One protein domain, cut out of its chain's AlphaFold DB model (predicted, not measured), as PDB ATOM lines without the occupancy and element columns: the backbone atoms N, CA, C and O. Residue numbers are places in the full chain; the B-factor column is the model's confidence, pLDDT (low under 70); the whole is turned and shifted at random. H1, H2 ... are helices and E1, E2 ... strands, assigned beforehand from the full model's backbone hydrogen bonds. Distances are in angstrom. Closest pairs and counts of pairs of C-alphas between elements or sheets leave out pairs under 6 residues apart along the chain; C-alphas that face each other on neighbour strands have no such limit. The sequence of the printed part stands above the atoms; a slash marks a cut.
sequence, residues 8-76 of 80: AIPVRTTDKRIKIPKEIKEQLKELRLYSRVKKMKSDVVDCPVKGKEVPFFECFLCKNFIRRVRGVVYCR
ATOM      1  N   ALA A   8     127.439 153.634 110.820       88.69
ATOM      2  CA  ALA A   8     126.801 152.325 110.861       88.69
ATOM      3  C   ALA A   8     127.869 151.275 111.196       88.69
ATOM      4  O   ALA A   8     128.730 150.964 110.377       88.69
ATOM      5  N   ILE A   9     127.840 150.768 112.425       89.38
ATOM      6  CA  ILE A   9     128.911 149.956 113.007       89.38
ATOM      7  C   ILE A   9     128.414 148.516 113.163       89.38
ATOM      8  O   ILE A   9     127.437 148.289 113.884       89.38
ATOM      9  N   PRO A  10     129.043 147.519 112.524       89.50
ATOM     10  CA  PRO A  10     128.657 146.126 112.708       89.50
ATOM     11  C   PRO A  10     129.019 145.642 114.119       89.50
ATOM     12  O   PRO A  10     130.123 145.875 114.613       89.50
ATOM     13  N   VAL A  11     128.089 144.937 114.763       89.75
ATOM     14  CA  VAL A  11     128.340 144.240 116.029       89.75
ATOM     15  C   VAL A  11     129.080 142.948 115.729       89.75
ATOM     16  O   VAL A  11     128.618 142.136 114.928       89.75
ATOM     17  N   ARG A  12     130.208 142.747 116.400       88.31
ATOM     18  CA  ARG A  12     130.955 141.491 116.390       88.31
ATOM     19  C   ARG A  12     130.735 140.783 117.714       88.31
ATOM     20  O   ARG A  12     130.634 141.427 118.750       88.31
ATOM     21  N   THR A  13     130.663 139.463 117.695       84.06
ATOM     22  CA  THR A  13     130.541 138.675 118.921       84.06
ATOM     23  C   THR A  13     131.876 137.989 119.175       84.06
ATOM     24  O   THR A  13     132.386 137.273 118.318       84.06
ATOM     25  N   THR A  14     132.471 138.254 120.331       82.50
ATOM     26  CA  THR A  14     133.724 137.671 120.803       82.50
ATOM     27  C   THR A  14     133.452 136.681 121.931       82.50
ATOM     28  O   THR A  14     132.532 136.847 122.735       82.50
ATOM     29  N   ASP A  15     134.288 135.653 122.039       72.62
ATOM     30  CA  ASP A  15     134.189 134.653 123.109       72.62
ATOM     31  C   ASP A  15     134.581 135.230 124.487       72.62
ATOM     32  O   ASP A  15     134.263 134.695 125.554       72.62
ATOM     33  N   LYS A  16     135.233 136.400 124.490       73.69
ATOM     34  CA  LYS A  16     135.673 137.087 125.703       73.69
ATOM     35  C   LYS A  16     134.503 137.794 126.387       73.69
ATOM     36  O   LYS A  16     134.022 138.830 125.940       73.69
ATOM     37  N   ARG A  17     134.084 137.280 127.548       71.88
ATOM     38  CA  ARG A  17     133.131 137.981 128.424       71.88
ATOM     39  C   ARG A  17     133.788 139.203 129.056       71.88
ATOM     40  O   ARG A  17     134.606 139.070 129.967       71.88
ATOM     41  N   ILE A  18     133.366 140.391 128.641       78.69
ATOM     42  CA  ILE A  18     133.912 141.633 129.189       78.69
ATOM     43  C   ILE A  18     133.366 141.871 130.607       78.69
ATOM     44  O   ILE A  18     132.170 141.707 130.889       78.69
ATOM     45  N   LYS A  19     134.262 142.229 131.537       74.50
ATOM     46  CA  LYS A  19     133.883 142.634 132.897       74.50
ATOM     47  C   LYS A  19     133.210 144.005 132.836       74.50
ATOM     48  O   LYS A  19     133.799 144.971 132.376       74.50
ATOM     49  N   ILE A  20     131.979 144.076 133.338       72.69
ATOM     50  CA  ILE A  20     131.259 145.342 133.512       72.69
ATOM     51  C   ILE A  20     131.716 145.950 134.846       72.69
ATOM     52  O   ILE A  20     131.599 145.253 135.866       72.69
ATOM     53  N   PRO A  21     132.224 147.194 134.869       80.69
ATOM     54  CA  PRO A  21     132.574 147.878 136.113       80.69
ATOM     55  C   PRO A  21     131.344 148.034 137.025       80.69
ATOM     56  O   PRO A  21     130.205 148.053 136.555       80.69
ATOM     57  N   LYS A  22     131.558 148.086 138.347       80.19
ATOM     58  CA  LYS A  22     130.463 148.088 139.341       80.19
ATOM     59  C   LYS A  22     129.491 149.257 139.149       80.19
ATOM     60  O   LYS A  22     128.289 149.033 139.197       80.19
ATOM     61  N   GLU A  23     130.012 150.436 138.838       80.00
ATOM     62  CA  GLU A  23     129.227 151.659 138.644       80.00
ATOM     63  C   GLU A  23     128.214 151.513 137.492       80.00
ATOM     64  O   GLU A  23     127.007 151.662 137.674       80.00
ATOM     65  N   ILE A  24     128.678 151.041 136.330       77.12
ATOM     66  CA  ILE A  24     127.813 150.747 135.175       77.12
ATOM     67  C   ILE A  24     126.832 149.609 135.488       77.12
ATOM     68  O   ILE A  24     125.693 149.594 135.022       77.12
ATOM     69  N   LYS A  25     127.254 148.622 136.282       79.38
ATOM     70  CA  LYS A  25     126.391 147.507 136.682       79.38
ATOM     71  C   LYS A  25     125.210 147.971 137.537       79.38
ATOM     72  O   LYS A  25     124.137 147.383 137.404       79.38
ATOM     73  N   GLU A  26     125.396 148.968 138.396       83.50
ATOM     74  CA  GLU A  26     124.310 149.565 139.181       83.50
ATOM     75  C   GLU A  26     123.359 150.374 138.302       83.50
ATOM     76  O   GLU A  26     122.165 150.081 138.316       83.50
ATOM     77  N   GLN A  27     123.874 151.244 137.429       80.94
ATOM     78  CA  GLN A  27     123.041 151.977 136.461       80.94
ATOM     79  C   GLN A  27     122.208 151.032 135.581       80.94
ATOM     80  O   GLN A  27     121.008 151.212 135.387       80.94
ATOM     81  N   LEU A  28     122.813 149.945 135.092       79.62
ATOM     82  CA  LEU A  28     122.105 148.940 134.298       79.62
ATOM     83  C   LEU A  28     121.044 148.172 135.092       79.62
ATOM     84  O   LEU A  28     120.071 147.690 134.502       79.62
ATOM     85  N   LYS A  29     121.240 147.987 136.400       80.50
ATOM     86  CA  LYS A  29     120.239 147.363 137.274       80.50
ATOM     87  C   LYS A  29     119.068 148.303 137.516       80.50
ATOM     88  O   LYS A  29     117.934 147.838 137.429       80.50
ATOM     89  N   GLU A  30     119.340 149.580 137.763       84.38
ATOM     90  CA  GLU A  30     118.321 150.618 137.937       84.38
ATOM     91  C   GLU A  30     117.445 150.737 136.685       84.38
ATOM     92  O   GLU A  30     116.223 150.626 136.757       84.38
ATOM     93  N   LEU A  31     118.075 150.772 135.508       80.25
ATOM     94  CA  LEU A  31     117.388 150.775 134.214       80.25
ATOM     95  C   LEU A  31     116.707 149.434 133.865       80.25
ATOM     96  O   LEU A  31     116.102 149.313 132.803       80.25
ATOM     97  N   ARG A  32     116.817 148.395 134.712       81.25
ATOM     98  CA  ARG A  32     116.342 147.010 134.475       81.25
ATOM     99  C   ARG A  32     116.891 146.351 133.198       81.25
ATOM    100  O   ARG A  32     116.381 145.330 132.735       81.25
ATOM    101  N   LEU A  33     117.982 146.877 132.651       77.94
ATOM    102  CA  LEU A  33     118.615 146.396 131.419       77.94
ATOM    103  C   LEU A  33     119.758 145.411 131.695       77.94
ATOM    104  O   LEU A  33     120.221 144.732 130.776       77.94
ATOM    105  N   TYR A  34     120.157 145.245 132.961       79.88
ATOM    106  CA  TYR A  34     121.233 144.345 133.382       79.88
ATOM    107  C   TYR A  34     121.080 142.914 132.842       79.88
ATOM    108  O   TYR A  34     122.042 142.336 132.337       79.88
ATOM    109  N   SER A  35     119.873 142.345 132.887       79.50
ATOM    110  CA  SER A  35     119.613 140.984 132.395       79.50
ATOM    111  C   SER A  35     119.776 140.855 130.876       79.50
ATOM    112  O   SER A  35     120.239 139.815 130.405       79.50
ATOM    113  N   ARG A  36     119.450 141.905 130.107       78.44
ATOM    114  CA  ARG A  36     119.663 141.948 128.647       78.44
ATOM    115  C   ARG A  36     121.138 142.130 128.314       78.44
ATOM    116  O   ARG A  36     121.688 141.347 127.544       78.44
ATOM    117  N   VAL A  37     121.798 143.082 128.968       78.88
ATOM    118  CA  VAL A  37     123.226 143.349 128.769       78.88
ATOM    119  C   VAL A  37     124.087 142.148 129.161       78.88
ATOM    120  O   VAL A  37     125.079 141.860 128.497       78.88
ATOM    121  N   LYS A  38     123.692 141.375 130.182       78.00
ATOM    122  CA  LYS A  38     124.411 140.159 130.588       78.00
ATOM    123  C   LYS A  38     124.537 139.137 129.450       78.00
ATOM    124  O   LYS A  38     125.557 138.455 129.396       78.00
ATOM    125  N   LYS A  39     123.544 139.053 128.556       77.75
ATOM    126  CA  LYS A  39     123.576 138.181 127.368       77.75
ATOM    127  C   LYS A  39     124.433 138.755 126.232       77.75
ATOM    128  O   LYS A  39     124.930 137.993 125.420       77.75
ATOM    129  N   MET A  40     124.646 140.071 126.218       79.06
ATOM    130  CA  MET A  40     125.403 140.813 125.198       79.06
ATOM    131  C   MET A  40     126.834 141.153 125.647       79.06
ATOM    132  O   MET A  40     127.496 141.981 125.039       79.06
ATOM    133  N   LYS A  41     127.343 140.532 126.721       78.50
ATOM    134  CA  LYS A  41     128.722 140.754 127.210       78.50
ATOM    135  C   LYS A  41     129.813 140.287 126.248       78.50
ATOM    136  O   LYS A  41     130.967 140.660 126.428       78.50
ATOM    137  N   SER A  42     129.426 139.428 125.318       82.19
ATOM    138  CA  SER A  42     130.245 138.933 124.223       82.19
ATOM    139  C   SER A  42     130.138 139.826 122.988       82.19
ATOM    140  O   SER A  42     130.928 139.673 122.076       82.19
ATOM    141  N   ASP A  43     129.187 140.762 122.930       87.00
ATOM    142  CA  ASP A  43     129.060 141.667 121.790       87.00
ATOM    143  C   ASP A  43     130.028 142.849 121.958       87.00
ATOM    144  O   ASP A  43     130.025 143.545 122.981       87.00
ATOM    145  N   VAL A  44     130.827 143.099 120.927       88.44
ATOM    146  CA  VAL A  44     131.764 144.213 120.786       88.44
ATOM    147  C   VAL A  44     131.455 145.003 119.521       88.44
ATOM    148  O   VAL A  44     130.890 144.494 118.551       88.44
ATOM    149  N   VAL A  45     131.789 146.284 119.553       89.62
ATOM    150  CA  VAL A  45     131.619 147.218 118.443       89.62
ATOM    151  C   VAL A  45     132.895 148.027 118.290       89.62
ATOM    152  O   VAL A  45     133.498 148.440 119.280       89.62
ATOM    153  N   ASP A  46     133.297 148.272 117.051       88.31
ATOM    154  CA  ASP A  46     134.420 149.158 116.775       88.31
ATOM    155  C   ASP A  46     133.930 150.607 116.838       88.31
ATOM    156  O   ASP A  46     133.100 151.030 116.032       88.31
ATOM    157  N   CYS A  47     134.327 151.346 117.874       85.19
ATOM    158  CA  CYS A  47     133.820 152.694 118.082       85.19
ATOM    159  C   CYS A  47     134.643 153.690 117.256       85.19
ATOM    160  O   CYS A  47     135.787 153.950 117.630       85.19
ATOM    161  N   PRO A  48     134.067 154.338 116.224       80.75
ATOM    162  CA  PRO A  48     134.804 155.303 115.408       80.75
ATOM    163  C   PRO A  48     135.165 156.573 116.191       80.75
ATOM    164  O   PRO A  48     136.143 157.229 115.869       80.75
ATOM    165  N   VAL A  49     134.407 156.900 117.246       81.31
ATOM    166  CA  VAL A  49     134.655 158.076 118.101       81.31
ATOM    167  C   VAL A  49     135.831 157.837 119.052       81.31
ATOM    168  O   VAL A  49     136.652 158.720 119.257       81.31
ATOM    169  N   LYS A  50     135.932 156.635 119.636       81.31
ATOM    170  CA  LYS A  50     137.029 156.271 120.553       81.31
ATOM    171  C   LYS A  50     138.234 155.642 119.836       81.31
ATOM    172  O   LYS A  50     139.243 155.402 120.493       81.31
ATOM    173  N   GLY A  51     138.115 155.314 118.546       82.81
ATOM    174  CA  GLY A  51     139.158 154.662 117.743       82.81
ATOM    175  C   GLY A  51     139.576 153.279 118.251       82.81
ATOM    176  O   GLY A  51     140.716 152.871 118.048       82.81
ATOM    177  N   LYS A  52     138.699 152.582 118.982       86.56
ATOM    178  CA  LYS A  52     138.999 151.274 119.579       86.56
ATOM    179  C   LYS A  52     137.768 150.385 119.663       86.56
ATOM    180  O   LYS A  52     136.636 150.873 119.750       86.56
ATOM    181  N   GLU A  53     138.014 149.082 119.749       85.75
ATOM    182  CA  GLU A  53     136.985 148.099 120.063       85.75
ATOM    183  C   GLU A  53     136.483 148.324 121.494       85.75
ATOM    184  O   GLU A  53     137.251 148.336 122.462       85.75
ATOM    185  N   VAL A  54     135.175 148.529 121.621       87.25
ATOM    186  CA  VAL A  54     134.498 148.677 122.907       87.25
ATOM    187  C   VAL A  54     133.359 147.671 123.021       87.25
ATOM    188  O   VAL A  54     132.813 147.203 122.021       87.25
ATOM    189  N   PRO A  55     132.945 147.328 124.243       86.75
ATOM    190  CA  PRO A  55     131.817 146.442 124.455       86.75
ATOM    191  C   PRO A  55     130.521 147.099 123.967       86.75
ATOM    192  O   PRO A  55     130.295 148.292 124.192       86.75
ATOM    193  N   PHE A  56     129.603 146.319 123.396       87.06
ATOM    194  CA  PHE A  56     128.310 146.835 122.930       87.06
ATOM    195  C   PHE A  56     127.519 147.539 124.044       87.06
ATOM    196  O   PHE A  56     126.814 148.510 123.783       87.06
ATOM    197  N   PHE A  57     127.657 147.096 125.297       82.75
ATOM    198  CA  PHE A  57     126.961 147.721 126.421       82.75
ATOM    199  C   PHE A  57     127.416 149.158 126.703       82.75
ATOM    200  O   PHE A  57     126.599 149.954 127.153       82.75
ATOM    201  N   GLU A  58     128.679 149.505 126.430       81.75
ATOM    202  CA  GLU A  58     129.137 150.898 126.523       81.75
ATOM    203  C   GLU A  58     128.481 151.744 125.437       81.75
ATOM    204  O   GLU A  58     128.055 152.867 125.695       81.75
ATOM    205  N   CYS A  59     128.352 151.191 124.228       84.38
ATOM    206  CA  CYS A  59     127.661 151.865 123.140       84.38
ATOM    207  C   CYS A  59     126.179 152.060 123.478       84.38
ATOM    208  O   CYS A  59     125.667 153.155 123.323       84.38
ATOM    209  N   PHE A  60     125.518 151.051 124.044       82.56
ATOM    210  CA  PHE A  60     124.115 151.123 124.456       82.56
ATOM    211  C   PHE A  60     123.828 152.208 125.513       82.56
ATOM    212  O   PHE A  60     122.723 152.740 125.557       82.56
ATOM    213  N   LEU A  61     124.810 152.539 126.354       79.50
ATOM    214  CA  LEU A  61     124.717 153.613 127.353       79.50
ATOM    215  C   LEU A  61     125.167 154.981 126.818       79.50
ATOM    216  O   LEU A  61     125.060 155.987 127.515       79.50
ATOM    217  N   CYS A  62     125.697 155.033 125.598       83.69
ATOM    218  CA  CYS A  62     126.192 156.258 124.999       83.69
ATOM    219  C   CYS A  62     125.030 157.121 124.487       83.69
ATOM    220  O   CYS A  62     124.110 156.618 123.846       83.69
ATOM    221  N   LYS A  63     125.122 158.444 124.666       83.50
ATOM    222  CA  LYS A  63     124.163 159.414 124.097       83.50
ATOM    223  C   LYS A  63     124.092 159.357 122.567       83.50
ATOM    224  O   LYS A  63     123.072 159.697 121.979       83.50
ATOM    225  N   ASN A  64     125.173 158.901 121.935       85.12
ATOM    226  CA  ASN A  64     125.270 158.753 120.489       85.12
ATOM    227  C   ASN A  64     124.552 157.511 119.946       85.12
ATOM    228  O   ASN A  64     124.438 157.368 118.729       85.12
ATOM    229  N   PHE A  65     124.104 156.589 120.801       86.31
ATOM    230  CA  PHE A  65     123.402 155.395 120.350       86.31
ATOM    231  C   PHE A  65     121.975 155.722 119.928       86.31
ATOM    232  O   PHE A  65     121.192 156.270 120.698       86.31
ATOM    233  N   ILE A  66     121.627 155.332 118.702       86.88
ATOM    234  CA  ILE A  66     120.289 155.555 118.150       86.88
ATOM    235  C   ILE A  66     119.501 154.253 118.208       86.88
ATOM    236  O   ILE A  66     118.427 154.181 118.799       86.88
ATOM    237  N   ARG A  67     120.022 153.207 117.554       86.81
ATOM    238  CA  ARG A  67     119.373 151.893 117.464       86.81
ATOM    239  C   ARG A  67     120.325 150.819 116.952       86.81
ATOM    240  O   ARG A  67     121.298 151.113 116.263       86.81
ATOM    241  N   ARG A  68     119.980 149.556 117.212       85.00
ATOM    242  CA  ARG A  68     120.597 148.370 116.599       85.00
ATOM    243  C   ARG A  68     119.583 147.703 115.668       85.00
ATOM    244  O   ARG A  68     118.522 147.297 116.133       85.00
ATOM    245  N   VAL A  69     119.902 147.563 114.381       86.88
ATOM    246  CA  VAL A  69     119.050 146.877 113.389       86.88
ATOM    247  C   VAL A  69     119.887 145.848 112.636       86.88
ATOM    248  O   VAL A  69     120.947 146.182 112.120       86.88
ATOM    249  N   ARG A  70     119.430 144.587 112.600       85.56
ATOM    250  CA  ARG A  70     120.103 143.459 111.916       85.56
ATOM    251  C   ARG A  70     121.598 143.306 112.256       85.56
ATOM    252  O   ARG A  70     122.403 142.991 111.394       85.56
ATOM    253  N   GLY A  71     121.975 143.540 113.514       85.38
ATOM    254  CA  GLY A  71     123.375 143.428 113.944       85.38
ATOM    255  C   GLY A  71     124.247 144.642 113.616       85.38
ATOM    256  O   GLY A  71     125.444 144.590 113.855       85.38
ATOM    257  N   VAL A  72     123.664 145.742 113.139       88.38
ATOM    258  CA  VAL A  72     124.363 147.011 112.898       88.38
ATOM    259  C   VAL A  72     123.866 148.059 113.885       88.38
ATOM    260  O   VAL A  72     122.659 148.235 114.063       88.38
ATOM    261  N   VAL A  73     124.797 148.735 114.549       89.81
ATOM    262  CA  VAL A  73     124.547 149.861 115.445       89.81
ATOM    263  C   VAL A  73     124.637 151.154 114.665       89.81
ATOM    264  O   VAL A  73     125.643 151.438 114.025       89.81
ATOM    265  N   TYR A  74     123.584 151.949 114.764       88.44
ATOM    266  CA  TYR A  74     123.527 153.282 114.196       88.44
ATOM    267  C   TYR A  74     123.909 154.282 115.282       88.44
ATOM    268  O   TYR A  74     123.280 154.327 116.346       88.44
ATOM    269  N   CYS A  75     124.959 155.046 115.008       88.19
ATOM    270  CA  CYS A  75     125.565 155.998 115.926       88.19
ATOM    271  C   CYS A  75     125.491 157.412 115.334       88.19
ATOM    272  O   CYS A  75     125.781 157.603 114.149       88.19
ATOM    273  N   ARG A  76     125.125 158.402 116.159       84.50
ATOM    274  CA  ARG A  76     125.088 159.827 115.777       84.50
ATOM    275  C   ARG A  76     126.465 160.388 115.455       84.50
ATOM    276  O   ARG A  76     126.575 161.265 114.612       84.50
TER     277      ARG A  76
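AT A GLANCE: This is residues 8 to 76 of the 80 residues of an uncharacterized protein of Thermoprotei archaeon (UniProt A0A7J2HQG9). A strongly twisted antiparallel sheet of five strands bends round the short helix H3, which sits in the middle of the domain, while H1 and H2 meet at a corner away from the sheet. The 69 printed residues hold E1, H1, H2, E2, E3, H3, E4 and E5 along the chain, with sheet order E3, E2, E1, E5, E4. The class is mixed, helices and strands; the whole is compact, with a radius of gyration of the C-alphas of 11.4 A, and spans 28 by 26 by 23 A.

IN THESE COORDINATES: E1, residues 8 to 13, begins at C-alpha 8 (126.801, 152.325, 110.861) and is 16.3 A long. H1, residues 22 to 30, is 12.5 A long; H2 is residues 34 to 39. E2, residues 43 to 47, measures 12.6 A. E3 is residues 52 to 55, H3 residues 56 to 60. E4, residues 65 to 69, measures 11.8 A, and E5, residues 72 to 75, ends at C-alpha 75 (125.565, 155.998, 115.926).

HOW THE PARTS SIT: E1 pairs with E5 over residues 8 to 10 (N 9 and O 73, 2.8 A) and with E2 over 11 to 13 (N 44 and O 12, 2.8 A). The hairpin E2 and E3 has N 45 and O 54 at 2.8 A; the hairpin E4 and E5 has N 69 and O 72 at 2.9 A, each within hydrogen-bond range. H3 is on the sheet at a height of 7.1 A; its closest C-alphas to E2 are Phe 56 and Val 44, 4.8 A. H2 is close to H3 but not clearly touching: C-alphas of Val 37 and Phe 57, 6.2 A. H1 and H2 only just touch, only at the corner, with 3 pairs of C-alphas within 8 A, the closest Leu 28 and Tyr 34, 4.8 A. Every O i to N i+4 pair is within hydrogen-bond range in H1 and H3; in H2 1 of 2 is.

THE WHOLE: The C-alphas of Lys 22 and Arg 70 are farthest apart, 29.7 A. The printed part has no cut, no link is long, and no printed residue is under 70 in pLDDT.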